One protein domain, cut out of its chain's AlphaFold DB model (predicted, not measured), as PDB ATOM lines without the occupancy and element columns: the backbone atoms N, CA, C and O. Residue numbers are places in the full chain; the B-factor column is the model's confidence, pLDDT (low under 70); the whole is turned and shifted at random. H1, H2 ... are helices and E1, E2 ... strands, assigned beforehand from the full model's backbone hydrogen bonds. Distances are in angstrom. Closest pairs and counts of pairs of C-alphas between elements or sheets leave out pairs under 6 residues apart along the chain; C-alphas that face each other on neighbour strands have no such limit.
ATOM      1  N   GLU A  88      45.693  14.447 -27.717       83.56
ATOM      2  CA  GLU A  88      46.910  13.641 -27.492       83.56
ATOM      3  C   GLU A  88      46.660  12.461 -26.542       83.56
ATOM      4  O   GLU A  88      47.241  11.392 -26.718       83.56
ATOM      5  N   ASP A  89      45.706  12.631 -25.624       85.50
ATOM      6  CA  ASP A  89      45.315  11.632 -24.631       85.50
ATOM      7  C   ASP A  89      43.834  11.295 -24.732       85.50
ATOM      8  O   ASP A  89      43.037  12.097 -25.226       85.50
ATOM      9  N   VAL A  90      43.430  10.157 -24.163       87.75
ATOM     10  CA  VAL A  90      42.013   9.764 -24.104       87.75
ATOM     11  C   VAL A  90      41.162  10.824 -23.397       87.75
ATOM     12  O   VAL A  90      40.077  11.155 -23.872       87.75
ATOM     13  N   LYS A  91      41.667  11.442 -22.324       87.00
ATOM     14  CA  LYS A  91      40.975  12.550 -21.642       87.00
ATOM     15  C   LYS A  91      40.758  13.751 -22.570       87.00
ATOM     16  O   LYS A  91      39.652  14.283 -22.628       87.00
ATOM     17  N   GLY A  92      41.786  14.146 -23.325       85.25
ATOM     18  CA  GLY A  92      41.699  15.237 -24.303       85.25
ATOM     19  C   GLY A  92      40.758  14.907 -25.463       85.25
ATOM     20  O   GLY A  92      39.962  15.744 -25.879       85.25
ATOM     21  N   LEU A  93      40.783  13.660 -25.933       87.94
ATOM     22  CA  LEU A  93      39.903  13.145 -26.979       87.94
ATOM     23  C   LEU A  93      38.425  13.207 -26.561       87.94
ATOM     24  O   LEU A  93      37.590  13.679 -27.331       87.94
ATOM     25  N   LEU A  94      38.105  12.816 -25.326       87.69
ATOM     26  CA  LEU A  94      36.740  12.865 -24.793       87.69
ATOM     27  C   LEU A  94      36.258  14.288 -24.474       87.69
ATOM     28  O   LEU A  94      35.059  14.554 -24.593       87.69
ATOM     29  N   ALA A  95      37.171  15.182 -24.085       84.06
ATOM     30  CA  ALA A  95      36.865  16.575 -23.769       84.06
ATOM     31  C   ALA A  95      36.652  17.442 -25.020       84.06
ATOM     32  O   ALA A  95      35.748  18.273 -25.033       84.06
ATOM     33  N   GLU A 112      22.546   2.291 -21.220       83.38
ATOM     34  CA  GLU A 112      22.178   3.562 -20.605       83.38
ATOM     35  C   GLU A 112      21.696   4.589 -21.638       83.38
ATOM     36  O   GLU A 112      22.342   4.885 -22.649       83.38
ATOM     37  N   PHE A 113      20.536   5.182 -21.352       82.69
ATOM     38  CA  PHE A 113      19.948   6.237 -22.165       82.69
ATOM     39  C   PHE A 113      20.305   7.613 -21.604       82.69
ATOM     40  O   PHE A 113      20.159   7.860 -20.412       82.69
ATOM     41  N   LYS A 114      20.636   8.547 -22.503       85.12
ATOM     42  CA  LYS A 114      20.888   9.972 -22.219       85.12
ATOM     43  C   LYS A 114      22.167  10.258 -21.414       85.12
ATOM     44  O   LYS A 114      22.205  11.233 -20.670       85.12
ATOM     45  N   LEU A 115      23.225   9.479 -21.625       89.31
ATOM     46  CA  LEU A 115      24.546   9.742 -21.051       89.31
ATOM     47  C   LEU A 115      25.348  10.704 -21.954       89.31
ATOM     48  O   LEU A 115      25.310  10.584 -23.182       89.31
ATOM     49  N   SER A 116      26.037  11.680 -21.361       90.69
ATOM     50  CA  SER A 116      26.947  12.625 -22.040       90.69
ATOM     51  C   SER A 116      28.413  12.238 -21.799       90.69
ATOM     52  O   SER A 116      28.701  11.444 -20.905       90.69
ATOM     53  N   ASN A 117      29.377  12.814 -22.532       90.25
ATOM     54  CA  ASN A 117      30.796  12.553 -22.219       90.25
ATOM     55  C   ASN A 117      31.176  13.145 -20.867       90.25
ATOM     56  O   ASN A 117      31.947  12.533 -20.140       90.25
ATOM     57  N   SER A 118      30.643  14.317 -20.520       88.00
ATOM     58  CA  SER A 118      30.914  14.956 -19.230       88.00
ATOM     59  C   SER A 118      30.474  14.083 -18.054       88.00
ATOM     60  O   SER A 118      31.259  13.858 -17.137       88.00
ATOM     61  N   THR A 119      29.268  13.513 -18.124       90.62
ATOM     62  CA  THR A 119      28.757  12.581 -17.104       90.62
ATOM     63  C   THR A 119      29.524  11.259 -17.101       90.62
ATOM     64  O   THR A 119      29.876  10.765 -16.033       90.62
ATOM     65  N   PHE A 120      29.873  10.728 -18.276       92.00
ATOM     66  CA  PHE A 120      30.726   9.544 -18.398       92.00
ATOM     67  C   PHE A 120      32.102   9.745 -17.739       92.00
ATOM     68  O   PHE A 120      32.552   8.889 -16.974       92.00
ATOM     69  N   LEU A 121      32.756  10.879 -18.010       89.88
ATOM     70  CA  LEU A 121      34.048  11.249 -17.430       89.88
ATOM     71  C   LEU A 121      33.944  11.419 -15.912       89.88
ATOM     72  O   LEU A 121      34.791  10.919 -15.178       89.88
ATOM     73  N   GLU A 122      32.898  12.096 -15.436       89.81
ATOM     74  CA  GLU A 122      32.659  12.299 -14.007       89.81
ATOM     75  C   GLU A 122      32.482  10.965 -13.269       89.81
ATOM     76  O   GLU A 122      33.119  10.743 -12.239       89.81
ATOM     77  N   GLN A 123      31.663  10.059 -13.811       91.69
ATOM     78  CA  GLN A 123      31.432   8.732 -13.236       91.69
ATOM     79  C   GLN A 123      32.708   7.884 -13.216       91.69
ATOM     80  O   GLN A 123      33.009   7.271 -12.193       91.69
ATOM     81  N   ALA A 124      33.493   7.881 -14.298       92.12
ATOM     82  CA  ALA A 124      34.751   7.138 -14.353       92.12
ATOM     83  C   ALA A 124      35.790   7.669 -13.345       92.12
ATOM     84  O   ALA A 124      36.487   6.883 -12.700       92.12
ATOM     85  N   CYS A 125      35.862   8.989 -13.150       90.38
ATOM     86  CA  CYS A 125      36.740   9.592 -12.147       90.38
ATOM     87  C   CYS A 125      36.271   9.321 -10.709       90.38
ATOM     88  O   CYS A 125      37.089   9.013  -9.843       90.38
ATOM     89  N   LYS A 126      34.961   9.398 -10.441       92.50
ATOM     90  CA  LYS A 126      34.390   9.011  -9.139       92.50
ATOM     91  C   LYS A 126      34.672   7.543  -8.836       92.50
ATOM     92  O   LYS A 126      35.132   7.225  -7.745       92.50
ATOM     93  N   PHE A 127      34.484   6.664  -9.817       94.25
ATOM     94  CA  PHE A 127      34.817   5.249  -9.692       94.25
ATOM     95  C   PHE A 127      36.291   5.036  -9.309       94.25
ATOM     96  O   PHE A 127      36.574   4.317  -8.353       94.25
ATOM     97  N   ALA A 128      37.227   5.706  -9.992       91.12
ATOM     98  CA  ALA A 128      38.648   5.648  -9.651       91.12
ATOM     99  C   ALA A 128      38.933   6.126  -8.217       91.12
ATOM    100  O   ALA A 128      39.651   5.454  -7.477       91.12
ATOM    101  N   ALA A 129      38.356   7.260  -7.805       90.31
ATOM    102  CA  ALA A 129      38.534   7.801  -6.459       90.31
ATOM    103  C   ALA A 129      37.977   6.860  -5.377       90.31
ATOM    104  O   ALA A 129      38.635   6.628  -4.365       90.31
ATOM    105  N   GLY A 130      36.793   6.283  -5.605       91.75
ATOM    106  CA  GLY A 130      36.181   5.316  -4.694       91.75
ATOM    107  C   GLY A 130      36.965   4.007  -4.611       91.75
ATOM    108  O   GLY A 130      37.069   3.416  -3.536       91.75
ATOM    109  N   LEU A 131      37.572   3.576  -5.721       91.44
ATOM    110  CA  LEU A 131      38.438   2.400  -5.743       91.44
ATOM    111  C   LEU A 131      39.687   2.613  -4.885       91.44
ATOM    112  O   LEU A 131      40.038   1.731  -4.108       91.44
ATOM    113  N   LEU A 132      40.336   3.773  -4.996       89.56
ATOM    114  CA  LEU A 132      41.518   4.106  -4.196       89.56
ATOM    115  C   LEU A 132      41.190   4.208  -2.702       89.56
ATOM    116  O   LEU A 132      41.943   3.692  -1.878       89.56
ATOM    117  N   ASP A 133      40.049   4.813  -2.361       90.12
ATOM    118  CA  ASP A 133      39.564   4.903  -0.979       90.12
ATOM    119  C   ASP A 133      39.337   3.507  -0.370       90.12
ATOM    120  O   ASP A 133      39.784   3.215   0.738       90.12
ATOM    121  N   MET A 134      38.724   2.594  -1.132       88.31
ATOM    122  CA  MET A 134      38.467   1.225  -0.674       88.31
ATOM    123  C   MET A 134      39.696   0.312  -0.673       88.31
ATOM    124  O   MET A 134      39.810  -0.550   0.198       88.31
ATOM    125  N   ALA A 135      40.592   0.452  -1.650       84.62
ATOM    126  CA  ALA A 135      41.806  -0.356  -1.756       84.62
ATOM    127  C   ALA A 135      42.863   0.013  -0.694       84.62
ATOM    128  O   ALA A 135      43.799  -0.765  -0.469       84.62
ATOM    129  N   GLY A 136      42.680   1.165  -0.038       76.75
ATOM    130  CA  GLY A 136      43.570   1.751   0.955       76.75
ATOM    131  C   GLY A 136      44.676   2.582   0.304       76.75
ATOM    132  O   GLY A 136      45.335   2.127  -0.629       76.75
ATOM    133  N   SER A 137      44.927   3.783   0.836       58.53
ATOM    134  CA  SER A 137      45.883   4.785   0.325       58.53
ATOM    135  C   SER A 137      47.370   4.399   0.404       58.53
ATOM    136  O   SER A 137      48.237   5.276   0.389       58.53
ATOM    137  N   ASN A 138      47.705   3.113   0.517       55.44
ATOM    138  CA  ASN A 138      49.096   2.682   0.523       55.44
ATOM    139  C   ASN A 138      49.661   2.832  -0.894       55.44
ATOM    140  O   ASN A 138      49.189   2.191  -1.827       55.44
ATOM    141  N   ALA A 139      50.676   3.686  -1.019       50.72
ATOM    142  CA  ALA A 139      51.322   4.162  -2.244       50.72
ATOM    143  C   ALA A 139      52.088   3.091  -3.069       50.72
ATOM    144  O   ALA A 139      53.133   3.387  -3.645       50.72
ATOM    145  N   GLY A 140      51.607   1.845  -3.108       59.38
ATOM    146  CA  GLY A 140      52.111   0.794  -3.997       59.38
ATOM    147  C   GLY A 140      51.482   0.877  -5.388       59.38
ATOM    148  O   GLY A 140      50.415   1.471  -5.561       59.38
ATOM    149  N   ASN A 141      52.116   0.266  -6.395       78.56
ATOM    150  CA  ASN A 141      51.544   0.213  -7.739       78.56
ATOM    151  C   ASN A 141      50.400  -0.816  -7.773       78.56
ATOM    152  O   ASN A 141      50.595  -2.006  -8.033       78.56
ATOM    153  N   ILE A 142      49.196  -0.343  -7.461       87.94
ATOM    154  CA  ILE A 142      47.965  -1.129  -7.464       87.94
ATOM    155  C   ILE A 142      47.464  -1.333  -8.902       87.94
ATOM    156  O   ILE A 142      47.575  -0.436  -9.742       87.94
ATOM    157  N   ALA A 143      46.855  -2.492  -9.167       90.81
ATOM    158  CA  ALA A 143      46.114  -2.758 -10.395       90.81
ATOM    159  C   ALA A 143      44.618  -3.043 -10.189       90.81
ATOM    160  O   ALA A 143      44.201  -3.614  -9.175       90.81
ATOM    161  N   LEU A 144      43.842  -2.681 -11.213       93.81
ATOM    162  CA  LEU A 144      42.453  -3.072 -11.437       93.81
ATOM    163  C   LEU A 144      42.410  -4.025 -12.634       93.81
ATOM    164  O   LEU A 144      42.760  -3.611 -13.737       93.81
ATOM    165  N   ALA A 145      41.953  -5.262 -12.446       93.88
ATOM    166  CA  ALA A 145      41.680  -6.154 -13.571       93.88
ATOM    167  C   ALA A 145      40.241  -5.977 -14.074       93.88
ATOM    168  O   ALA A 145      39.310  -5.918 -13.283       93.88
ATOM    169  N   VAL A 146      40.043  -5.928 -15.387       94.31
ATOM    170  CA  VAL A 146      38.743  -5.917 -16.061       94.31
ATOM    171  C   VAL A 146      38.628  -7.227 -16.829       94.31
ATOM    172  O   VAL A 146      39.361  -7.459 -17.790       94.31
ATOM    173  N   CYS A 147      37.738  -8.100 -16.364       91.75
ATOM    174  CA  CYS A 147      37.556  -9.455 -16.875       91.75
ATOM    175  C   CYS A 147      36.092  -9.663 -17.260       91.75
ATOM    176  O   CYS A 147      35.278 -10.093 -16.444       91.75
ATOM    177  N   VAL A 148      35.734  -9.308 -18.492       88.94
ATOM    178  CA  VAL A 148      34.339  -9.291 -18.946       88.94
ATOM    179  C   VAL A 148      34.223  -9.925 -20.334       88.94
ATOM    180  O   VAL A 148      35.078  -9.718 -21.192       88.94
ATOM    181  N   GLU A 149      33.175 -10.725 -20.558       84.44
ATOM    182  CA  GLU A 149      32.881 -11.299 -21.883       84.44
ATOM    183  C   GLU A 149      32.032 -10.365 -22.763       84.44
ATOM    184  O   GLU A 149      32.213 -10.333 -23.977       84.44
ATOM    185  N   THR A 150      31.117  -9.597 -22.171       86.38
ATOM    186  CA  THR A 150      30.208  -8.689 -22.887       86.38
ATOM    187  C   THR A 150      30.392  -7.255 -22.425       86.38
ATOM    188  O   THR A 150      30.271  -6.966 -21.233       86.38
ATOM    189  N   ASP A 151      30.639  -6.337 -23.353       90.62
ATOM    190  CA  ASP A 151      30.870  -4.946 -22.984       90.62
ATOM    191  C   ASP A 151      29.637  -4.297 -22.354       90.62
ATOM    192  O   ASP A 151      28.504  -4.479 -22.795       90.62
ATOM    193  N   SER A 152      29.895  -3.469 -21.349       91.94
ATOM    194  CA  SER A 152      28.916  -2.610 -20.700       91.94
ATOM    195  C   SER A 152      29.507  -1.215 -20.528       91.94
ATOM    196  O   SER A 152      30.716  -0.998 -20.651       91.94
ATOM    197  N   ILE A 153      28.657  -0.252 -20.182       93.25
ATOM    198  CA  ILE A 153      29.127   1.094 -19.862       93.25
ATOM    199  C   ILE A 153      30.090   1.088 -18.666       93.25
ATOM    200  O   ILE A 153      31.127   1.746 -18.711       93.25
ATOM    201  N   HIS A 154      29.807   0.271 -17.649       94.06
ATOM    202  CA  HIS A 154      30.643   0.138 -16.459       94.06
ATOM    203  C   HIS A 154      31.984  -0.540 -16.758       94.06
ATOM    204  O   HIS A 154      33.004  -0.102 -16.230       94.06
ATOM    205  N   SER A 155      32.026  -1.548 -17.643       93.50
ATOM    206  CA  SER A 155      33.302  -2.156 -18.052       93.50
ATOM    207  C   SER A 155      34.162  -1.172 -18.845       93.50
ATOM    208  O   SER A 155      35.374  -1.100 -18.623       93.50
ATOM    209  N   LEU A 156      33.549  -0.356 -19.711       94.12
ATOM    210  CA  LEU A 156      34.256   0.703 -20.424       94.12
ATOM    211  C   LEU A 156      34.796   1.760 -19.450       94.12
ATOM    212  O   LEU A 156      35.975   2.096 -19.526       94.12
ATOM    213  N   GLN A 157      33.969   2.237 -18.511       94.12
ATOM    214  CA  GLN A 157      34.376   3.192 -17.472       94.12
ATOM    215  C   GLN A 157      35.519   2.645 -16.621       94.12
ATOM    216  O   GLN A 157      36.520   3.333 -16.456       94.12
ATOM    217  N   ALA A 158      35.417   1.402 -16.146       93.81
ATOM    218  CA  ALA A 158      36.466   0.740 -15.377       93.81
ATOM    219  C   ALA A 158      37.782   0.635 -16.166       93.81
ATOM    220  O   ALA A 158      38.853   0.856 -15.605       93.81
ATOM    221  N   THR A 159      37.702   0.372 -17.475       93.38
ATOM    222  CA  THR A 159      38.881   0.268 -18.348       93.38
ATOM    223  C   THR A 159      39.622   1.604 -18.468       93.38
ATOM    224  O   THR A 159      40.850   1.641 -18.391       93.38
ATOM    225  N   VAL A 160      38.896   2.717 -18.623       92.00
ATOM    226  CA  VAL A 160      39.502   4.047 -18.827       92.00
ATOM    227  C   VAL A 160      39.750   4.831 -17.531       92.00
ATOM    228  O   VAL A 160      40.503   5.803 -17.547       92.00
ATOM    229  N   ALA A 161      39.148   4.431 -16.408       91.06
ATOM    230  CA  ALA A 161      39.127   5.188 -15.151       91.06
ATOM    231  C   ALA A 161      40.517   5.601 -14.638       91.06
ATOM    232  O   ALA A 161      40.698   6.746 -14.212       91.06
ATOM    233  N   GLY A 162      41.500   4.696 -14.720       86.00
ATOM    234  CA  GLY A 162      42.880   4.969 -14.312       86.00
ATOM    235  C   GLY A 162      43.506   6.110 -15.117       86.00
ATOM    236  O   GLY A 162      44.036   7.057 -14.540       86.00
ATOM    237  N   ALA A 163      43.363   6.081 -16.444       82.06
ATOM    238  CA  ALA A 163      43.894   7.123 -17.324       82.06
ATOM    239  C   ALA A 163      43.135   8.454 -17.224       82.06
ATOM    240  O   ALA A 163      43.714   9.511 -17.445       82.06
ATOM    241  N   LEU A 164      41.845   8.443 -16.882       83.88
ATOM    242  CA  LEU A 164      41.082   9.684 -16.701       83.88
ATOM    243  C   LEU A 164      41.420  10.406 -15.391       83.88
ATOM    244  O   LEU A 164      41.313  11.635 -15.315       83.88
ATOM    245  N   SER A 165      41.863   9.640 -14.394       81.44
ATOM    246  CA  SER A 165      42.231  10.122 -13.059       81.44
ATOM    247  C   SER A 165      43.733  10.356 -12.893       81.44
ATOM    248  O   SER A 165      44.186  10.608 -11.778       81.44
ATOM    249  N   SER A 166      44.514  10.270 -13.975       76.06
ATOM    250  CA  SER A 166      45.940  10.586 -13.950       76.06
ATOM    251  C   SER A 166      46.156  12.051 -13.575       76.06
ATOM    252  O   SER A 166      45.511  12.947 -14.136       76.06
ATOM    253  N   ASP A 167      47.089  12.295 -12.658       66.94
ATOM    254  CA  ASP A 167      47.485  13.652 -12.302       66.94
ATOM    255  C   ASP A 167      48.240  14.284 -13.479       66.94
ATOM    256  O   ASP A 167      49.261  13.768 -13.939       66.94
ATOM    257  N   THR A 168      47.732  15.417 -13.962       59.78
ATOM    258  CA  THR A 168      48.316  16.208 -15.053       59.78
ATOM    259  C   THR A 168      49.763  16.635 -14.793       59.78
ATOM    260  O   THR A 168      50.477  16.905 -15.750       59.78
ATOM    261  N   SER A 169      50.205  16.687 -13.532       56.78
ATOM    262  CA  SER A 169      51.567  17.101 -13.166       56.78
ATOM    263  C   SER A 169      52.618  15.989 -13.265       56.78
ATOM    264  O   SER A 169      53.783  16.281 -13.515       56.78
ATOM    265  N   SER A 170      52.225  14.724 -13.079       59.78
ATOM    266  CA  SER A 170      53.147  13.575 -13.086       59.78
ATOM    267  C   SER A 170      52.925  12.619 -14.257       59.78
ATOM    268  O   SER A 170      53.750  11.737 -14.484       59.78
ATOM    269  N   GLY A 171      51.792  12.736 -14.964       63.31
ATOM    270  CA  GLY A 171      51.388  11.812 -16.028       63.31
ATOM    271  C   GLY A 171      51.157  10.374 -15.548       63.31
ATOM    272  O   GLY A 171      50.849   9.495 -16.354       63.31
ATOM    273  N   LYS A 172      51.297  10.105 -14.241       71.69
ATOM    274  CA  LYS A 172      51.182   8.769 -13.665       71.69
ATOM    275  C   LYS A 172      49.724   8.494 -13.311       71.69
ATOM    276  O   LYS A 172      49.092   9.246 -12.566       71.69
ATOM    277  N   ALA A 173      49.186   7.401 -13.846       78.38
ATOM    278  CA  ALA A 173      47.882   6.899 -13.435       78.38
ATOM    279  C   ALA A 173      47.942   6.421 -11.969       78.38
ATOM    280  O   ALA A 173      48.947   5.832 -11.560       78.38
ATOM    281  N   PRO A 174      46.883   6.641 -11.170       82.06
ATOM    282  CA  PRO A 174      46.868   6.247  -9.763       82.06
ATOM    283  C   PRO A 174      46.862   4.723  -9.566       82.06
ATOM    284  O   PRO A 174      47.257   4.231  -8.513       82.06
ATOM    285  N   PHE A 175      46.424   3.972 -10.577       88.12
ATOM    286  CA  PHE A 175      46.495   2.517 -10.642       88.12
ATOM    287  C   PHE A 175      46.645   2.071 -12.100       88.12
ATOM    288  O   PHE A 175      46.295   2.809 -13.024       88.12
ATOM    289  N   SER A 176      47.146   0.853 -12.306       89.75
ATOM    290  CA  SER A 176      47.253   0.240 -13.634       89.75
ATOM    291  C   SER A 176      45.995  -0.555 -13.978       89.75
ATOM    292  O   SER A 176      45.578  -1.421 -13.210       89.75
ATOM    293  N   THR A 177      45.405  -0.317 -15.149       92.88
ATOM    294  CA  THR A 177      44.314  -1.159 -15.658       92.88
ATOM    295  C   THR A 177      44.892  -2.394 -16.350       92.88
ATOM    296  O   THR A 177      45.735  -2.280 -17.240       92.88
ATOM    297  N   LEU A 178      44.427  -3.579 -15.969       93.62
ATOM    298  CA  LEU A 178      44.721  -4.855 -16.619       93.62
ATOM    299  C   LEU A 178      43.442  -5.358 -17.280       93.62
ATOM    300  O   LEU A 178      42.410  -5.425 -16.631       93.62
ATOM    301  N   VAL A 179      43.479  -5.720 -18.553       92.31
ATOM    302  CA  VAL A 179      42.317  -6.240 -19.277       92.31
ATOM    303  C   VAL A 179      42.585  -7.696 -19.610       92.31
ATOM    304  O   VAL A 179      43.522  -7.995 -20.349       92.31
ATOM    305  N   ALA A 180      41.793  -8.605 -19.049       90.06
ATOM    306  CA  ALA A 180      41.982 -10.040 -19.223       90.06
ATOM    307  C   ALA A 180      40.657 -10.724 -19.590       90.06
ATOM    308  O   ALA A 180      39.822 -10.961 -18.717       90.06
ATOM    309  N   PRO A 181      40.443 -11.059 -20.877       86.12
ATOM    310  CA  PRO A 181      39.222 -11.724 -21.319       86.12
ATOM    311  C   PRO A 181      39.044 -13.084 -20.626       86.12
ATOM    312  O   PRO A 181      39.975 -13.896 -20.662       86.12
ATOM    313  N   PRO A 182      37.861 -13.399 -20.069       83.25
ATOM    314  CA  PRO A 182      37.614 -14.696 -19.436       83.25
ATOM    315  C   PRO A 182      37.842 -15.892 -20.375       83.25
ATOM    316  O   PRO A 182      38.312 -16.942 -19.940       83.25
ATOM    317  N   SER A 183      37.588 -15.730 -21.678       78.12
ATOM    318  CA  SER A 183      37.864 -16.745 -22.705       78.12
ATOM    319  C   SER A 183      39.351 -17.104 -22.811       78.12
ATOM    320  O   SER A 183      39.698 -18.279 -22.956       78.12
ATOM    321  N   HIS A 184      40.238 -16.112 -22.689       78.62
ATOM    322  CA  HIS A 184      41.684 -16.330 -22.666       78.62
ATOM    323  C   HIS A 184      42.114 -16.957 -21.339       78.62
ATOM    324  O   HIS A 184      42.875 -17.917 -21.356       78.62
ATOM    325  N   LEU A 185      41.563 -16.497 -20.210       79.94
ATOM    326  CA  LEU A 185      41.891 -17.017 -18.875       79.94
ATOM    327  C   LEU A 185      41.550 -18.502 -18.691       79.94
ATOM    328  O   LEU A 185      42.249 -19.203 -17.965       79.94
ATOM    329  N   ARG A 186      40.500 -18.994 -19.360       77.94
ATOM    330  CA  ARG A 186      40.149 -20.426 -19.378       77.94
ATOM    331  C   ARG A 186      41.153 -21.277 -20.157       77.94
ATOM    332  O   ARG A 186      41.248 -22.474 -19.903       77.94
ATOM    333  N   THR A 187      41.844 -20.677 -21.125       77.88
ATOM    334  CA  THR A 187      42.818 -21.372 -21.976       77.88
ATOM    335  C   THR A 187      44.207 -21.318 -21.352       77.88
ATOM    336  O   THR A 187      44.849 -22.349 -21.181       77.88
ATOM    337  N   GLU A 188      44.654 -20.115 -20.994       81.38
ATOM    338  CA  GLU A 188      45.971 -19.860 -20.425       81.38
ATOM    339  C   GLU A 188      45.897 -18.687 -19.442       81.38
ATOM    340  O   GLU A 188      45.470 -17.574 -19.776       81.38
ATOM    341  N   GLN A 189      46.320 -18.948 -18.206       81.19
ATOM    342  CA  GLN A 189      46.406 -17.924 -17.176       81.19
ATOM    343  C   GLN A 189      47.733 -17.171 -17.281       81.19
ATOM    344  O   GLN A 189      48.768 -17.789 -17.550       81.19
ATOM    345  N   PRO A 190      47.735 -15.852 -17.029       84.25
ATOM    346  CA  PRO A 190      48.971 -15.092 -16.983       84.25
ATOM    347  C   PRO A 190      49.879 -15.661 -15.887       84.25
ATOM    348  O   PRO A 190      49.435 -15.785 -14.753       84.25
ATOM    349  N   PRO A 191      51.148 -16.000 -16.172       82.38
ATOM    350  CA  PRO A 191      52.039 -16.575 -15.162       82.38
ATOM    351  C   PRO A 191      52.488 -15.546 -14.113       82.38
ATOM    352  O   PRO A 191      52.914 -15.916 -13.021       82.38
ATOM    353  N   SER A 192      52.431 -14.256 -14.445       85.56
ATOM    354  CA  SER A 192      52.773 -13.151 -13.555       85.56
ATOM    355  C   SER A 192      52.001 -11.889 -13.938       85.56
ATOM    356  O   SER A 192      51.540 -11.742 -15.075       85.56
ATOM    357  N   LEU A 193      51.907 -10.950 -12.999       86.44
ATOM    358  CA  LEU A 193      51.456  -9.586 -13.276       86.44
ATOM    359  C   LEU A 193      52.487  -8.850 -14.159       86.44
ATOM    360  O   LEU A 193      53.658  -9.251 -14.198       86.44
ATOM    361  N   PRO A 194      52.074  -7.808 -14.905       85.19
ATOM    362  CA  PRO A 194      53.006  -7.020 -15.702       85.19
ATOM    363  C   PRO A 194      54.004  -6.262 -14.821       85.19
ATOM    364  O   PRO A 194      53.745  -5.956 -13.657       85.19
ATOM    365  N   SER A 195      55.160  -5.944 -15.402       79.31
ATOM    366  CA  SER A 195      56.233  -5.218 -14.723       79.31
ATOM    367  C   SER A 195      55.741  -3.879 -14.175       79.31
ATOM    368  O   SER A 195      55.151  -3.088 -14.908       79.31
ATOM    369  N   GLY A 196      56.028  -3.609 -12.903       77.62
ATOM    370  CA  GLY A 196      55.603  -2.380 -12.237       77.62
ATOM    371  C   GLY A 196      54.213  -2.451 -11.609       77.62
ATOM    372  O   GLY A 196      53.756  -1.431 -11.112       77.62
ATOM    373  N   VAL A 197      53.555  -3.616 -11.597       83.88
ATOM    374  CA  VAL A 197      52.356  -3.872 -10.789       83.88
ATOM    375  C   VAL A 197      52.713  -4.810  -9.643       83.88
ATOM    376  O   VAL A 197      53.119  -5.948  -9.875       83.88
ATOM    377  N   ASP A 198      52.508  -4.345  -8.412       83.50
ATOM    378  CA  ASP A 198      52.875  -5.106  -7.212       83.50
ATOM    379  C   ASP A 198      51.715  -5.981  -6.723       83.50
ATOM    380  O   ASP A 198      51.922  -7.095  -6.248       83.50
ATOM    381  N   ARG A 199      50.479  -5.470  -6.826       87.12
ATOM    382  CA  ARG A 199      49.286  -6.119  -6.268       87.12
ATOM    383  C   ARG A 199      48.027  -5.833  -7.077       87.12
ATOM    384  O   ARG A 199      47.770  -4.693  -7.470       87.12
ATOM    385  N   LEU A 200      47.170  -6.843  -7.209       90.19
ATOM    386  CA  LEU A 200      45.819  -6.707  -7.745       90.19
ATOM    387  C   LEU A 200      44.831  -6.317  -6.631       90.19
ATOM    388  O   LEU A 200      44.425  -7.153  -5.821       90.19
ATOM    389  N   ALA A 201      44.438  -5.042  -6.563       90.75
ATOM    390  CA  ALA A 201      43.523  -4.585  -5.511       90.75
ATOM    391  C   ALA A 201      42.056  -4.852  -5.834       90.75
ATOM    392  O   ALA A 201      41.272  -5.082  -4.915       90.75
ATOM    393  N   ALA A 202      41.675  -4.829  -7.110       92.75
ATOM    394  CA  ALA A 202      40.299  -5.092  -7.494       92.75
ATOM    395  C   ALA A 202      40.173  -5.790  -8.843       92.75
ATOM    396  O   ALA A 202      41.044  -5.670  -9.707       92.75
ATOM    397  N   VAL A 203      39.051  -6.486  -9.020       94.44
ATOM    398  CA  VAL A 203      38.661  -7.101 -10.284       94.44
ATOM    399  C   VAL A 203      37.223  -6.746 -10.626       94.44
ATOM    400  O   VAL A 203      36.309  -7.082  -9.877       94.44
ATOM    401  N   PHE A 204      37.021  -6.089 -11.761       95.00
ATOM    402  CA  PHE A 204      35.716  -5.875 -12.369       95.00
ATOM    403  C   PHE A 204      35.346  -7.085 -13.233       95.00
ATOM    404  O   PHE A 204      36.069  -7.413 -14.175       95.00
ATOM    405  N   THR A 205      34.233  -7.745 -12.920       93.00
ATOM    406  CA  THR A 205      33.766  -8.957 -13.612       93.00
ATOM    407  C   THR A 205      32.239  -9.013 -13.662       93.00
ATOM    408  O   THR A 205      31.549  -8.206 -13.039       93.00
ATOM    409  N   THR A 206      31.693  -9.967 -14.412       89.38
ATOM    410  CA  THR A 206      30.281 -10.368 -14.336       89.38
ATOM    411  C   THR A 206      30.098 -11.536 -13.363       89.38
ATOM    412  O   THR A 206      31.066 -12.229 -13.026       89.38
ATOM    413  N   SER A 207      28.862 -11.752 -12.901       87.19
ATOM    414  CA  SER A 207      28.489 -12.859 -12.004       87.19
ATOM    415  C   SER A 207      28.870 -14.224 -12.586       87.19
ATOM    416  O   SER A 207      29.448 -15.050 -11.881       87.19
ATOM    417  N   ASP A 208      28.636 -14.415 -13.884       84.94
ATOM    418  CA  ASP A 208      28.876 -15.677 -14.598       84.94
ATOM    419  C   ASP A 208      30.358 -16.067 -14.693       84.94
ATOM    420  O   ASP A 208      30.695 -17.238 -14.863       84.94
ATOM    421  N   GLN A 209      31.263 -15.091 -14.597       85.25
ATOM    422  CA  GLN A 209      32.702 -15.292 -14.804       85.25
ATOM    423  C   GLN A 209      33.500 -15.269 -13.497       85.25
ATOM    424  O   GLN A 209      34.721 -15.423 -13.520       85.25
ATOM    425  N   LEU A 210      32.828 -15.124 -12.351       87.00
ATOM    426  CA  LEU A 210      33.476 -14.978 -11.048       87.00
ATOM    427  C   LEU A 210      34.409 -16.154 -10.717       87.00
ATOM    428  O   LEU A 210      35.486 -15.942 -10.169       87.00
ATOM    429  N   GLU A 211      34.029 -17.380 -11.088       84.56
ATOM    430  CA  GLU A 211      34.839 -18.580 -10.851       84.56
ATOM    431  C   GLU A 211      36.115 -18.605 -11.704       84.56
ATOM    432  O   GLU A 211      37.196 -18.883 -11.187       84.56
ATOM    433  N   ALA A 212      36.010 -18.258 -12.992       82.94
ATOM    434  CA  ALA A 212      37.164 -18.186 -13.889       82.94
ATOM    435  C   ALA A 212      38.141 -17.089 -13.440       82.94
ATOM    436  O   ALA A 212      39.357 -17.267 -13.472       82.94
ATOM    437  N   VAL A 213      37.596 -15.965 -12.975       86.25
ATOM    438  CA  VAL A 213      38.373 -14.827 -12.494       86.25
ATOM    439  C   VAL A 213      39.021 -15.108 -11.146       86.25
ATOM    440  O   VAL A 213      40.149 -14.682 -10.942       86.25
ATOM    441  N   ALA A 214      38.377 -15.849 -10.239       84.69
ATOM    442  CA  ALA A 214      38.934 -16.178  -8.923       84.69
ATOM    443  C   ALA A 214      40.260 -16.959  -8.988       84.69
ATOM    444  O   ALA A 214      40.991 -16.997  -8.000       84.69
ATOM    445  N   GLN A 215      40.574 -17.560 -10.138       82.50
ATOM    446  CA  GLN A 215      41.821 -18.284 -10.382       82.50
ATOM    447  C   GLN A 215      42.946 -17.394 -10.942       82.50
ATOM    448  O   GLN A 215      44.049 -17.881 -11.166       82.50
ATOM    449  N   LEU A 216      42.696 -16.103 -11.184       84.25
ATOM    450  CA  LEU A 216      43.692 -15.185 -11.731       84.25
ATOM    451  C   LEU A 216      44.887 -15.021 -10.778       84.25
ATOM    452  O   LEU A 216      44.735 -14.839  -9.567       84.25
ATOM    453  N   THR A 217      46.096 -15.014 -11.338       82.50
ATOM    454  CA  THR A 217      47.326 -14.796 -10.571       82.50
ATOM    455  C   THR A 217      47.353 -13.413  -9.926       82.50
ATOM    456  O   THR A 217      47.109 -12.407 -10.594       82.50
ATOM    457  N   GLY A 218      47.717 -13.356  -8.645       80.12
ATOM    458  CA  GLY A 218      47.801 -12.109  -7.881       80.12
ATOM    459  C   GLY A 218      46.517 -11.729  -7.141       80.12
ATOM    460  O   GLY A 218      46.477 -10.661  -6.537       80.12
ATOM    461  N   ILE A 219      45.478 -12.575  -7.170       85.69
ATOM    462  CA  ILE A 219      44.323 -12.423  -6.279       85.69
ATOM    463  C   ILE A 219      44.726 -12.808  -4.855       85.69
ATOM    464  O   ILE A 219      45.004 -13.969  -4.562       85.69
ATOM    465  N   ASP A 220      44.651 -11.828  -3.961       84.81
ATOM    466  CA  ASP A 220      44.906 -11.993  -2.534       84.81
ATOM    467  C   ASP A 220      43.593 -11.972  -1.741       84.81
ATOM    468  O   ASP A 220      42.525 -11.630  -2.255       84.81
ATOM    469  N   SER A 221      43.655 -12.252  -0.437       82.31
ATOM    470  CA  SER A 221      42.508 -12.123   0.481       82.31
ATOM    471  C   SER A 221      41.927 -10.703   0.552       82.31
ATOM    472  O   SER A 221      40.786 -10.535   0.977       82.31
ATOM    473  N   GLN A 222      42.693  -9.686   0.137       85.94
ATOM    474  CA  GLN A 222      42.292  -8.274   0.142       85.94
ATOM    475  C   GLN A 222      41.725  -7.785  -1.200       85.94
ATOM    476  O   GLN A 222      41.246  -6.657  -1.270       85.94
ATOM    477  N   THR A 223      41.758  -8.602  -2.260       89.75
ATOM    478  CA  THR A 223      41.267  -8.185  -3.581       89.75
ATOM    479  C   THR A 223      39.742  -8.053  -3.576       89.75
ATOM    480  O   THR A 223      39.033  -8.964  -3.137       89.75
ATOM    481  N   ILE A 224      39.232  -6.936  -4.077       92.81
ATOM    482  CA  ILE A 224      37.803  -6.608  -4.104       92.81
ATOM    483  C   ILE A 224      37.212  -7.029  -5.451       92.81
ATOM    484  O   ILE A 224      37.789  -6.750  -6.498       92.81
ATOM    485  N   PHE A 225      36.052  -7.676  -5.441       93.44
ATOM    486  CA  PHE A 225      35.337  -8.050  -6.659       93.44
ATOM    487  C   PHE A 225      34.228  -7.039  -6.925       93.44
ATOM    488  O   PHE A 225      33.346  -6.833  -6.090       93.44
ATOM    489  N   ILE A 226      34.290  -6.406  -8.089       94.75
ATOM    490  CA  ILE A 226      33.376  -5.358  -8.515       94.75
ATOM    491  C   ILE A 226      32.449  -5.941  -9.570       94.75
ATOM    492  O   ILE A 226      32.911  -6.446 -10.592       94.75
ATOM    493  N   LEU A 227      31.148  -5.847  -9.326       94.00
ATOM    494  CA  LEU A 227      30.117  -6.255 -10.276       94.00
ATOM    495  C   LEU A 227      29.357  -5.033 -10.792       94.00
ATOM    496  O   LEU A 227      29.279  -4.003 -10.118       94.00
ATOM    497  N   ALA A 228      28.788  -5.155 -11.991       89.75
ATOM    498  CA  ALA A 228      28.066  -4.074 -12.653       89.75
ATOM    499  C   ALA A 228      26.883  -3.570 -11.808       89.75
ATOM    500  O   ALA A 228      26.789  -2.374 -11.538       89.75
ATOM    501  N   THR A 229      26.013  -4.474 -11.340       90.81
ATOM    502  CA  THR A 229      24.782  -4.098 -10.630       90.81
ATOM    503  C   THR A 229      24.687  -4.679  -9.218       90.81
ATOM    504  O   THR A 229      25.330  -5.667  -8.863       90.81
ATOM    505  N   GLN A 230      23.836  -4.072  -8.381       90.25
ATOM    506  CA  GLN A 230      23.566  -4.571  -7.027       90.25
ATOM    507  C   GLN A 230      22.821  -5.918  -7.033       90.25
ATOM    508  O   GLN A 230      22.983  -6.714  -6.103       90.25
ATOM    509  N   SER A 231      22.024  -6.192  -8.073       89.69
ATOM    510  CA  SER A 231      21.401  -7.504  -8.279       89.69
ATOM    511  C   SER A 231      22.455  -8.588  -8.476       89.69
ATOM    512  O   SER A 231      22.387  -9.601  -7.778       89.69
ATOM    513  N   ASP A 232      23.472  -8.336  -9.301       88.75
ATOM    514  CA  ASP A 232      24.544  -9.302  -9.571       88.75
ATOM    515  C   ASP A 232      25.342  -9.609  -8.300       88.75
ATOM    516  O   ASP A 232      25.711 -10.754  -8.051       88.75
ATOM    517  N   VAL A 233      25.548  -8.607  -7.434       89.50
ATOM    518  CA  VAL A 233      26.154  -8.804  -6.105       89.50
ATOM    519  C   VAL A 233      25.324  -9.756  -5.256       89.50
ATOM    520  O   VAL A 233      25.872 -10.684  -4.662       89.50
ATOM    521  N   SER A 234      24.006  -9.563  -5.209       89.44
ATOM    522  CA  SER A 234      23.130 -10.434  -4.423       89.44
ATOM    523  C   SER A 234      23.088 -11.870  -4.961       89.44
ATOM    524  O   SER A 234      22.988 -12.813  -4.176       89.44
ATOM    525  N   GLU A 235      23.207 -12.051  -6.277       88.25
ATOM    526  CA  GLU A 235      23.284 -13.360  -6.923       88.25
ATOM    527  C   GLU A 235      24.630 -14.041  -6.655       88.25
ATOM    528  O   GLU A 235      24.668 -15.163  -6.148       88.25
ATOM    529  N   ALA A 236      25.738 -13.332  -6.870       86.06
ATOM    530  CA  ALA A 236      27.082 -13.826  -6.590       86.06
ATOM    531  C   ALA A 236      27.267 -14.212  -5.112       86.06
ATOM    532  O   ALA A 236      27.903 -15.219  -4.804       86.06
ATOM    533  N   GLN A 237      26.653 -13.471  -4.182       88.94
ATOM    534  CA  GLN A 237      26.657 -13.809  -2.756       88.94
ATOM    535  C   GLN A 237      25.906 -15.110  -2.442       88.94
ATOM    536  O   GLN A 237      26.249 -15.783  -1.466       88.94
ATOM    537  N   ARG A 238      24.888 -15.484  -3.228       86.56
ATOM    538  CA  ARG A 238      24.208 -16.783  -3.077       86.56
ATOM    539  C   ARG A 238      25.085 -17.916  -3.598       86.56
ATOM    540  O   ARG A 238      25.179 -18.943  -2.933       86.56
ATOM    541  N   SER A 239      25.744 -17.701  -4.734       82.56
ATOM    542  CA  SER A 239      26.540 -18.722  -5.422       82.56
ATOM    543  C   SER A 239      27.921 -18.952  -4.798       82.56
ATOM    544  O   SER A 239      28.429 -20.066  -4.840       82.56
ATOM    545  N   SER A 240      28.538 -17.935  -4.185       77.94
ATOM    546  CA  SER A 240      29.894 -18.012  -3.617       77.94
ATOM    547  C   SER A 240      29.945 -17.513  -2.173       77.94
ATOM    548  O   SER A 240      30.056 -16.317  -1.903       77.94
ATOM    549  N   SER A 241      29.908 -18.440  -1.209       71.50
ATOM    550  CA  SER A 241      29.953 -18.116   0.225       71.50
ATOM    551  C   SER A 241      31.301 -17.555   0.695       71.50
ATOM    552  O   SER A 241      31.320 -16.734   1.612       71.50
ATOM    553  N   SER A 242      32.400 -17.943   0.046       76.31
ATOM    554  CA  SER A 242      33.771 -17.528   0.376       76.31
ATOM    555  C   SER A 242      34.091 -16.077  -0.002       76.31
ATOM    556  O   SER A 242      34.974 -15.473   0.604       76.31
ATOM    557  N   LEU A 243      33.372 -15.499  -0.970       78.12
ATOM    558  CA  LEU A 243      33.631 -14.157  -1.513       78.12
ATOM    559  C   LEU A 243      32.666 -13.082  -0.989       78.12
ATOM    560  O   LEU A 243      32.801 -11.911  -1.335       78.12
ATOM    561  N   LYS A 244      31.713 -13.449  -0.122       76.56
ATOM    562  CA  LYS A 244      30.603 -12.581   0.316       76.56
ATOM    563  C   LYS A 244      31.029 -11.207   0.837       76.56
ATOM    564  O   LYS A 244      30.376 -10.219   0.514       76.56
ATOM    565  N   SER A 245      32.101 -11.137   1.626       73.94
ATOM    566  CA  SER A 245      32.594  -9.891   2.233       73.94
ATOM    567  C   SER A 245      33.385  -8.997   1.273       73.94
ATOM    568  O   SER A 245      33.742  -7.883   1.642       73.94
ATOM    569  N   ARG A 246      33.672  -9.478   0.057       85.88
ATOM    570  CA  ARG A 246      34.571  -8.839  -0.919       85.88
ATOM    571  C   ARG A 246      33.850  -8.353  -2.175       85.88
ATOM    572  O   ARG A 246      34.496  -7.782  -3.048       85.88
ATOM    573  N   LEU A 247      32.546  -8.601  -2.278       91.31
ATOM    574  CA  LEU A 247      31.720  -8.220  -3.420       91.31
ATOM    575  C   LEU A 247      31.143  -6.818  -3.214       91.31
ATOM    576  O   LEU A 247      30.475  -6.559  -2.213       91.31
ATOM    577  N   VAL A 248      31.390  -5.934  -4.176       93.69
ATOM    578  CA  VAL A 248      30.940  -4.537  -4.179       93.69
ATOM    579  C   VAL A 248      30.316  -4.227  -5.538       93.69
ATOM    580  O   VAL A 248      30.761  -4.743  -6.563       93.69
ATOM    581  N   SER A 249      29.269  -3.406  -5.570       95.19
ATOM    582  CA  SER A 249      28.691  -2.954  -6.841       95.19
ATOM    583  C   SER A 249      29.409  -1.719  -7.379       95.19
ATOM    584  O   SER A 249      29.959  -0.913  -6.626       95.19
ATOM    585  N   PHE A 250      29.376  -1.531  -8.698       94.56
ATOM    586  CA  PHE A 250      29.954  -0.356  -9.348       94.56
ATOM    587  C   PHE A 250      29.390   0.956  -8.773       94.56
ATOM    588  O   PHE A 250      30.147   1.878  -8.470       94.56
ATOM    589  N   ALA A 251      28.076   1.009  -8.531       93.88
ATOM    590  CA  ALA A 251      27.410   2.166  -7.934       93.88
ATOM    591  C   ALA A 251      27.952   2.506  -6.533       93.88
ATOM    592  O   ALA A 251      28.248   3.665  -6.259       93.88
ATOM    593  N   GLN A 252      28.185   1.503  -5.676       93.38
ATOM    594  CA  GLN A 252      28.745   1.719  -4.333       93.38
ATOM    595  C   GLN A 252      30.138   2.365  -4.366       93.38
ATOM    596  O   GLN A 252      30.475   3.151  -3.480       93.38
ATOM    597  N   LEU A 253      30.948   2.039  -5.375       92.31
ATOM    598  CA  LEU A 253      32.255   2.659  -5.583       92.31
ATOM    599  C   LEU A 253      32.134   4.104  -6.061       92.31
ATOM    600  O   LEU A 253      32.813   4.980  -5.532       92.31
ATOM    601  N   VAL A 254      31.251   4.360  -7.027       93.31
ATOM    602  CA  VAL A 254      30.987   5.716  -7.525       93.31
ATOM    603  C   VAL A 254      30.466   6.625  -6.407       93.31
ATOM    604  O   VAL A 254      30.920   7.761  -6.309       93.31
ATOM    605  N   ASP A 255      29.590   6.121  -5.535       92.88
ATOM    606  CA  ASP A 255      29.019   6.877  -4.410       92.88
ATOM    607  C   ASP A 255      30.054   7.207  -3.322       92.88
ATOM    608  O   ASP A 255      29.966   8.245  -2.665       92.88
ATOM    609  N   ARG A 256      31.057   6.339  -3.128       90.75
ATOM    610  CA  ARG A 256      32.203   6.608  -2.238       90.75
ATOM    611  C   ARG A 256      33.208   7.577  -2.857       90.75
ATOM    612  O   ARG A 256      33.901   8.297  -2.138       90.75
ATOM    613  N   GLY A 257      33.286   7.594  -4.183       87.31
ATOM    614  CA  GLY A 257      34.163   8.461  -4.945       87.31
ATOM    615  C   GLY A 257      33.852   9.938  -4.755       87.31
ATOM    616  O   GLY A 257      32.766  10.417  -5.077       87.31
ATOM    617  N   ARG A 258      34.843  10.707  -4.299       84.12
ATOM    618  CA  ARG A 258      34.743  12.170  -4.317       84.12
ATOM    619  C   ARG A 258      34.892  12.666  -5.749       84.12
ATOM    620  O   ARG A 258      35.762  12.197  -6.480       84.12
ATOM    621  N   THR A 259      34.075  13.642  -6.141       72.94
ATOM    622  CA  THR A 259      34.254  14.322  -7.426       72.94
ATOM    623  C   THR A 259      35.634  14.985  -7.436       72.94
ATOM    624  O   THR A 259      35.927  15.755  -6.515       72.94
ATOM    625  N   PRO A 260      36.500  14.700  -8.423       64.44
ATOM    626  CA  PRO A 260      37.786  15.378  -8.511       64.44
ATOM    627  C   PRO A 260      37.572  16.884  -8.701       64.44
ATOM    628  O   PRO A 260      36.613  17.311  -9.350       64.44
ATOM    629  N   ALA A 261      38.479  17.695  -8.149       56.88
ATOM    630  CA  ALA A 261      38.510  19.122  -8.446       56.88
ATOM    631  C   ALA A 261      38.659  19.323  -9.970       56.88
ATOM    632  O   ALA A 261      39.360  18.532 -10.612       56.88
ATOM    633  N   PRO A 262      38.014  20.342 -10.569       56.28
ATOM    634  CA  PRO A 262      38.149  20.608 -11.995       56.28
ATOM    635  C   PRO A 262      39.630  20.819 -12.316       56.28
ATOM    636  O   PRO A 262      40.249  21.773 -11.848       56.28
ATOM    637  N   ALA A 263      40.209  19.884 -13.069       50.88
ATOM    638  CA  ALA A 263      41.606  19.957 -13.461       50.88
ATOM    639  C   ALA A 263      41.830  21.254 -14.248       50.88
ATOM    640  O   ALA A 263      41.109  21.530 -15.209       50.88
ATOM    641  N   ALA A 270      53.875  15.992 -24.202       65.56
ATOM    642  CA  ALA A 270      54.337  14.830 -24.971       65.56
ATOM    643  C   ALA A 270      54.613  13.571 -24.115       65.56
ATOM    644  O   ALA A 270      54.723  12.467 -24.650       65.56
ATOM    645  N   GLU A 271      54.744  13.723 -22.796       69.94
ATOM    646  CA  GLU A 271      54.870  12.624 -21.832       69.94
ATOM    647  C   GLU A 271      53.529  11.933 -21.557       69.94
ATOM    648  O   GLU A 271      53.487  10.709 -21.442       69.94
ATOM    649  N   SER A 272      52.425  12.683 -21.556       71.88
ATOM    650  CA  SER A 272      51.073  12.151 -21.356       71.88
ATOM    651  C   SER A 272      50.658  11.198 -22.485       71.88
ATOM    652  O   SER A 272      50.104  10.123 -22.238       71.88
ATOM    653  N   ALA A 273      51.076  11.500 -23.721       72.06
ATOM    654  CA  ALA A 273      50.847  10.630 -24.874       72.06
ATOM    655  C   ALA A 273      51.524   9.249 -24.724       72.06
ATOM    656  O   ALA A 273      51.038   8.248 -25.258       72.06
ATOM    657  N   LYS A 274      52.639   9.170 -23.984       76.62
ATOM    658  CA  LYS A 274      53.395   7.926 -23.753       76.62
ATOM    659  C   LYS A 274      52.858   7.115 -22.575       76.62
ATOM    660  O   LYS A 274      53.253   5.962 -22.417       76.62
ATOM    661  N   ALA A 275      51.971   7.690 -21.765       82.56
ATOM    662  CA  ALA A 275      51.409   7.009 -20.613       82.56
ATOM    663  C   ALA A 275      50.650   5.743 -21.042       82.56
ATOM    664  O   ALA A 275      49.867   5.748 -22.001       82.56
ATOM    665  N   ILE A 276      50.903   4.647 -20.323       85.62
ATOM    666  CA  ILE A 276      50.194   3.380 -20.507       85.62
ATOM    667  C   ILE A 276      48.804   3.530 -19.891       85.62
ATOM    668  O   ILE A 276      48.673   3.829 -18.706       85.62
ATOM    669  N   LEU A 277      47.771   3.300 -20.697       87.50
ATOM    670  CA  LEU A 277      46.382   3.317 -20.257       87.50
ATOM    671  C   LEU A 277      45.978   1.969 -19.656       87.50
ATOM    672  O   LEU A 277      45.384   1.927 -18.580       87.50
ATOM    673  N   ALA A 278      46.294   0.871 -20.344       90.00
ATOM    674  CA  ALA A 278      45.975  -0.476 -19.885       90.00
ATOM    675  C   ALA A 278      46.960  -1.515 -20.428       90.00
ATOM    676  O   ALA A 278      47.560  -1.319 -21.482       90.00
ATOM    677  N   HIS A 279      47.075  -2.647 -19.738       90.44
ATOM    678  CA  HIS A 279      47.760  -3.836 -20.238       90.44
ATOM    679  C   HIS A 279      46.733  -4.896 -20.631       90.44
ATOM    680  O   HIS A 279      45.918  -5.287 -19.802       90.44
ATOM    681  N   TYR A 280      46.780  -5.388 -21.867       89.44
ATOM    682  CA  TYR A 280      45.873  -6.431 -22.355       89.44
ATOM    683  C   TYR A 280      46.529  -7.811 -22.276       89.44
ATOM    684  O   TYR A 280      47.664  -7.982 -22.723       89.44
ATOM    685  N   TRP A 281      45.810  -8.798 -21.739       87.19
ATOM    686  CA  TRP A 281      46.200 -10.205 -21.774       87.19
ATOM    687  C   TRP A 281      45.705 -10.857 -23.060       87.19
ATOM    688  O   TRP A 281      44.508 -11.097 -23.257       87.19
ATOM    689  N   LEU A 282      46.648 -11.176 -23.940       77.69
ATOM    690  CA  LEU A 282      46.351 -11.722 -25.260       77.69
ATOM    691  C   LEU A 282      46.875 -13.157 -25.385       77.69
ATOM    692  O   LEU A 282      47.533 -13.522 -26.354       77.69
ATOM    693  N   SER A 283      46.556 -13.962 -24.367       73.25
ATOM    694  CA  SER A 283      46.896 -15.384 -24.180       73.25
ATOM    695  C   SER A 283      48.377 -15.714 -23.962       73.25
ATOM    696  O   SER A 283      48.649 -16.650 -23.231       73.25
ATOM    697  N   SER A 284      49.330 -14.958 -24.513       73.06
ATOM    698  CA  SER A 284      50.770 -15.259 -24.364       73.06
ATOM    699  C   SER A 284      51.548 -14.255 -23.510       73.06
ATOM    700  O   SER A 284      52.537 -14.601 -22.865       73.06
ATOM    701  N   SER A 285      51.153 -12.983 -23.542       80.50
ATOM    702  CA  SER A 285      51.885 -11.895 -22.892       80.50
ATOM    703  C   SER A 285      50.978 -10.708 -22.592       80.50
ATOM    704  O   SER A 285      49.983 -10.474 -23.282       80.50
ATOM    705  N   TRP A 286      51.364  -9.929 -21.581       84.94
ATOM    706  CA  TRP A 286      50.778  -8.618 -21.321       84.94
ATOM    707  C   TRP A 286      51.262  -7.612 -22.357       84.94
ATOM    708  O   TRP A 286      52.466  -7.443 -22.546       84.94
ATOM    709  N   VAL A 287      50.323  -6.933 -23.007       84.31
ATOM    710  CA  VAL A 287      50.615  -5.936 -24.038       84.31
ATOM    711  C   VAL A 287      50.228  -4.553 -23.521       84.31
ATOM    712  O   VAL A 287      49.038  -4.324 -23.282       84.31
ATOM    713  N   PRO A 288      51.191  -3.636 -23.318       86.12
ATOM    714  CA  PRO A 288      50.894  -2.280 -22.882       86.12
ATOM    715  C   PRO A 288      50.250  -1.483 -24.024       86.12
ATOM    716  O   PRO A 288      50.756  -1.446 -25.143       86.12
ATOM    717  N   VAL A 289      49.140  -0.816 -23.726       87.56
ATOM    718  CA  VAL A 289      48.404   0.058 -24.644       87.56
ATOM    719  C   VAL A 289      48.498   1.484 -24.123       87.56
ATOM    720  O   VAL A 289      48.048   1.780 -23.017       87.56
ATOM    721  N   THR A 290      49.094   2.373 -24.912       86.50
ATOM    722  CA  THR A 290      49.348   3.775 -24.549       86.50
ATOM    723  C   THR A 290      48.289   4.723 -25.106       86.50
ATOM    724  O   THR A 290      47.595   4.393 -26.074       86.50
ATOM    725  N   ASN A 291      48.216   5.940 -24.560       86.81
ATOM    726  CA  ASN A 291      47.382   7.018 -25.104       86.81
ATOM    727  C   ASN A 291      47.649   7.266 -26.597       86.81
ATOM    728  O   ASN A 291      46.711   7.332 -27.389       86.81
ATOM    729  N   TYR A 292      48.919   7.307 -26.999       84.06
ATOM    730  CA  TYR A 292      49.335   7.461 -28.393       84.06
ATOM    731  C   TYR A 292      48.821   6.329 -29.301       84.06
ATOM    732  O   TYR A 292      48.340   6.577 -30.409       84.06
ATOM    733  N   SER A 293      48.875   5.074 -28.843       86.56
ATOM    734  CA  SER A 293      48.369   3.933 -29.625       86.56
ATOM    735  C   SER A 293      46.845   3.985 -29.824       86.56
ATOM    736  O   SER A 293      46.330   3.595 -30.875       86.56
ATOM    737  N   LEU A 294      46.118   4.526 -28.842       88.94
ATOM    738  CA  LEU A 294      44.666   4.660 -28.899       88.94
ATOM    739  C   LEU A 294      44.226   5.848 -29.754       88.94
ATOM    740  O   LEU A 294      43.286   5.715 -30.534       88.94
ATOM    741  N   THR A 295      44.899   6.995 -29.645       88.88
ATOM    742  CA  THR A 295      44.599   8.177 -30.468       88.88
ATOM    743  C   THR A 295      44.921   7.929 -31.940       88.88
ATOM    744  O   THR A 295      44.117   8.293 -32.807       88.88
ATOM    745  N   SER A 296      46.006   7.207 -32.232       85.69
ATOM    746  CA  SER A 296      46.310   6.734 -33.589       85.69
ATOM    747  C   SER A 296      45.292   5.709 -34.082       85.69
ATOM    748  O   SER A 296      44.812   5.839 -35.205       85.69
ATOM    749  N   GLY A 297      44.854   4.771 -33.236       88.81
ATOM    750  CA  GLY A 297      43.774   3.834 -33.565       88.81
ATOM    751  C   GLY A 297      42.443   4.529 -33.885       88.81
ATOM    752  O   GLY A 297      41.799   4.216 -34.886       88.81
ATOM    753  N   VAL A 298      42.044   5.537 -33.101       91.44
ATOM    754  CA  VAL A 298      40.849   6.352 -33.393       91.44
ATOM    755  C   VAL A 298      41.005   7.083 -34.728       91.44
ATOM    756  O   VAL A 298      40.084   7.081 -35.544       91.44
ATOM    757  N   THR A 299      42.178   7.660 -34.987       88.50
ATOM    758  CA  THR A 299      42.476   8.333 -36.261       88.50
ATOM    759  C   THR A 299      42.393   7.366 -37.440       88.50
ATOM    760  O   THR A 299      41.789   7.689 -38.464       88.50
ATOM    761  N   ALA A 300      42.919   6.152 -37.271       86.94
ATOM    762  CA  ALA A 300      42.828   5.081 -38.250       86.94
ATOM    763  C   ALA A 300      41.367   4.732 -38.563       86.94
ATOM    764  O   ALA A 300      40.986   4.785 -39.730       86.94
ATOM    765  N   TYR A 301      40.521   4.483 -37.557       89.00
ATOM    766  CA  TYR A 301      39.089   4.227 -37.765       89.00
ATOM    767  C   TYR A 301      38.371   5.371 -38.489       89.00
ATOM    768  O   TYR A 301      37.564   5.123 -39.382       89.00
ATOM    769  N   LEU A 302      38.663   6.626 -38.135       86.88
ATOM    770  CA  LEU A 302      38.069   7.791 -38.799       86.88
ATOM    771  C   LEU A 302      38.485   7.881 -40.271       86.88
ATOM    772  O   LEU A 302      37.674   8.260 -41.111       86.88
ATOM    773  N   SER A 303      39.714   7.477 -40.594       81.00
ATOM    774  CA  SER A 303      40.225   7.470 -41.967       81.00
ATOM    775  C   SER A 303      39.600   6.392 -42.866       81.00
ATOM    776  O   SER A 303      39.688   6.484 -44.090       81.00
ATOM    777  N   LEU A 304      38.956   5.378 -42.275       78.25
ATOM    778  CA  LEU A 304      38.275   4.318 -43.019       78.25
ATOM    779  C   LEU A 304      36.915   4.758 -43.583       78.25
ATOM    780  O   LEU A 304      36.405   4.121 -44.508       78.25
ATOM    781  N   TYR A 305      36.334   5.848 -43.070       77.12
ATOM    782  CA  TYR A 305      35.131   6.440 -43.652       77.12
ATOM    783  C   TYR A 305      35.517   7.202 -44.932       77.12
ATOM    784  O   TYR A 305      36.321   8.135 -44.870       77.12
ATOM    785  N   PRO A 306      34.996   6.816 -46.113       63.44
ATOM    786  CA  PRO A 306      35.317   7.516 -47.349       63.44
ATOM    787  C   PRO A 306      34.707   8.916 -47.338       63.44
ATOM    788  O   PRO A 306      33.680   9.141 -46.714       63.44
ATOM    789  N   THR A 307      35.263   9.841 -48.120       55.19
ATOM    790  CA  THR A 307      34.819  11.249 -48.192       55.19
ATOM    791  C   THR A 307      33.333  11.422 -48.544       55.19
ATOM    792  O   THR A 307      32.753  12.467 -48.272       55.19
ATOM    793  N   SER A 308      32.714  10.413 -49.167       49.09
ATOM    794  CA  SER A 308      31.285  10.394 -49.501       49.09
ATOM    795  C   SER A 308      30.368   9.969 -48.352       49.09
ATOM    796  O   SER A 308      29.168  10.200 -48.437       49.09
ATOM    797  N   ASP A 309      30.894   9.259 -47.352       61.19
ATOM    798  CA  ASP A 309      30.131   8.785 -46.201       61.19
ATOM    799  C   ASP A 309      30.508   9.660 -45.007       61.19
ATOM    800  O   ASP A 309      31.683   9.808 -44.674       61.19
ATOM    801  N   GLU A 310      29.523  10.283 -44.369       72.44
ATOM    802  CA  GLU A 310      29.817  11.151 -43.234       72.44
ATOM    803  C   GLU A 310      30.422  10.315 -42.099       72.44
ATOM    804  O   GLU A 310      29.898   9.248 -41.750       72.44
ATOM    805  N   ILE A 311      31.515  10.813 -41.510       85.00
ATOM    806  CA  ILE A 311      32.035  10.343 -40.217       85.00
ATOM    807  C   ILE A 311      30.846  10.208 -39.250       85.00
ATOM    808  O   ILE A 311      29.912  11.009 -39.353       85.00
ATOM    809  N   PRO A 312      30.827   9.222 -38.331       90.38
ATOM    810  CA  PRO A 312      29.731   9.080 -37.384       90.38
ATOM    811  C   PRO A 312      29.398  10.417 -36.729       90.38
ATOM    812  O   PRO A 312      30.288  11.172 -36.351       90.38
ATOM    813  N   THR A 313      28.116  10.722 -36.630       89.56
ATOM    814  CA  THR A 313      27.616  11.984 -36.091       89.56
ATOM    815  C   THR A 313      26.841  11.739 -34.802       89.56
ATOM    816  O   THR A 313      26.454  10.604 -34.516       89.56
TER     817      THR A 313
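This is residues 88 to 95, 112 to 263 and 270 to 313 of the 719 residues of an uncharacterized protein of Jaminaea rosea (UniProt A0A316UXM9). One strongly twisted sheet of seven strands runs through the middle, with H2, H3 and H8 covering one face and H5 and H6 the other, three layers in all. The hairpin of E7 and E8 makes one edge, and H9 leads from it to residues 304 to 309, which stick out. The 204 printed residues include nine named helices and eight named strands, in the order H1 E1 H2 E2 H3 E3 H4 E4 H5 E5 H6 H7 E6 H8 E7 E8 H9. The sheet, E6 E5 E4 E2 E3 E7 E8, is mixed, and so is the class; the whole is compact, with a radius of gyration of the C-alphas of 17.1 A and spans of 56 by 40 by 36 A.

Start at H1, residues 90 to 95, which only just touches H2, residues 117 to 135, with 3 pairs of C-alphas within 8 A, the closest Leu 94 and Asn 117 at 6.5 A. E1, residues 112 to 115, pairs with no named strand. E2, residues 142 to 147, H3, residues 153 to 164, and E3, residues 176 to 179, form a strand-helix-strand unit, two parallel neighbours with a helix between, its crossover right-handed; N 144 and O 176 are 2.9 A apart. H3 touches H2 about perpendicular, at 76 degrees, with C-alphas 124 and 161 closest at 4.9 A. H4, residues 182 to 187, only grazes the sheet with residues 182 to 185. Beside E2 look for parallel E4, residues 199 to 205: N 145 and O 202 are 2.9 A apart. H5, residues 207 to 214, has a height over the sheet of 8.4 A; H6, residues 230 to 239, is on the same face. E5, residues 224 to 227, is parallel to E4, with N 226 and O 203 at 2.8 A. H7, residues 241 to 246, only grazes the sheet, with its residues 243 to 246; E6, residues 247 to 249, is an edge strand of the sheet, as is E8. H8, residues 250 to 256, touches H2, with C-alphas 254 and 127 at 4.4 A. E7, residues 276 to 281, and E8, residues 286 to 290, are antiparallel, with N 280 and O 287 at 2.9 A. H9, residues 291 to 303, touches H1 with residues 291 to 295 alone, C-alphas 291 and 90 closest at 6.1 A. Every O i to N i+4 pair is within hydrogen-bond range in H1, H2, H6, H8 and H9, against 6 of 8 in H3, 1 of 2 in H4, 2 of 4 in H5 and 0 of 2 in H7, where 1 of 3 O i to N i+3 pairs is.

Find C-alpha 90 at (42.013, 9.764, -24.104), where H1 begins. From C-alpha 117 at (30.796, 12.553, -22.219), H2 runs 26.6 A. H9 runs 18.3 A to C-alpha 303 at (40.225, 7.470, -41.967).

The C-alphas of Ser 241 and Ser 308 are farthest apart, at 57.3 A. Residues 96 to 111 and 264 to 269 are not printed; the gaps are 19.9 A and 17.9 A. The links H3 to E3 and H4 to E4 are long. Confidence is under 70 at residues 137 to 140, 167 to 171, 260 to 263, 270 to 271 and 306 to 309.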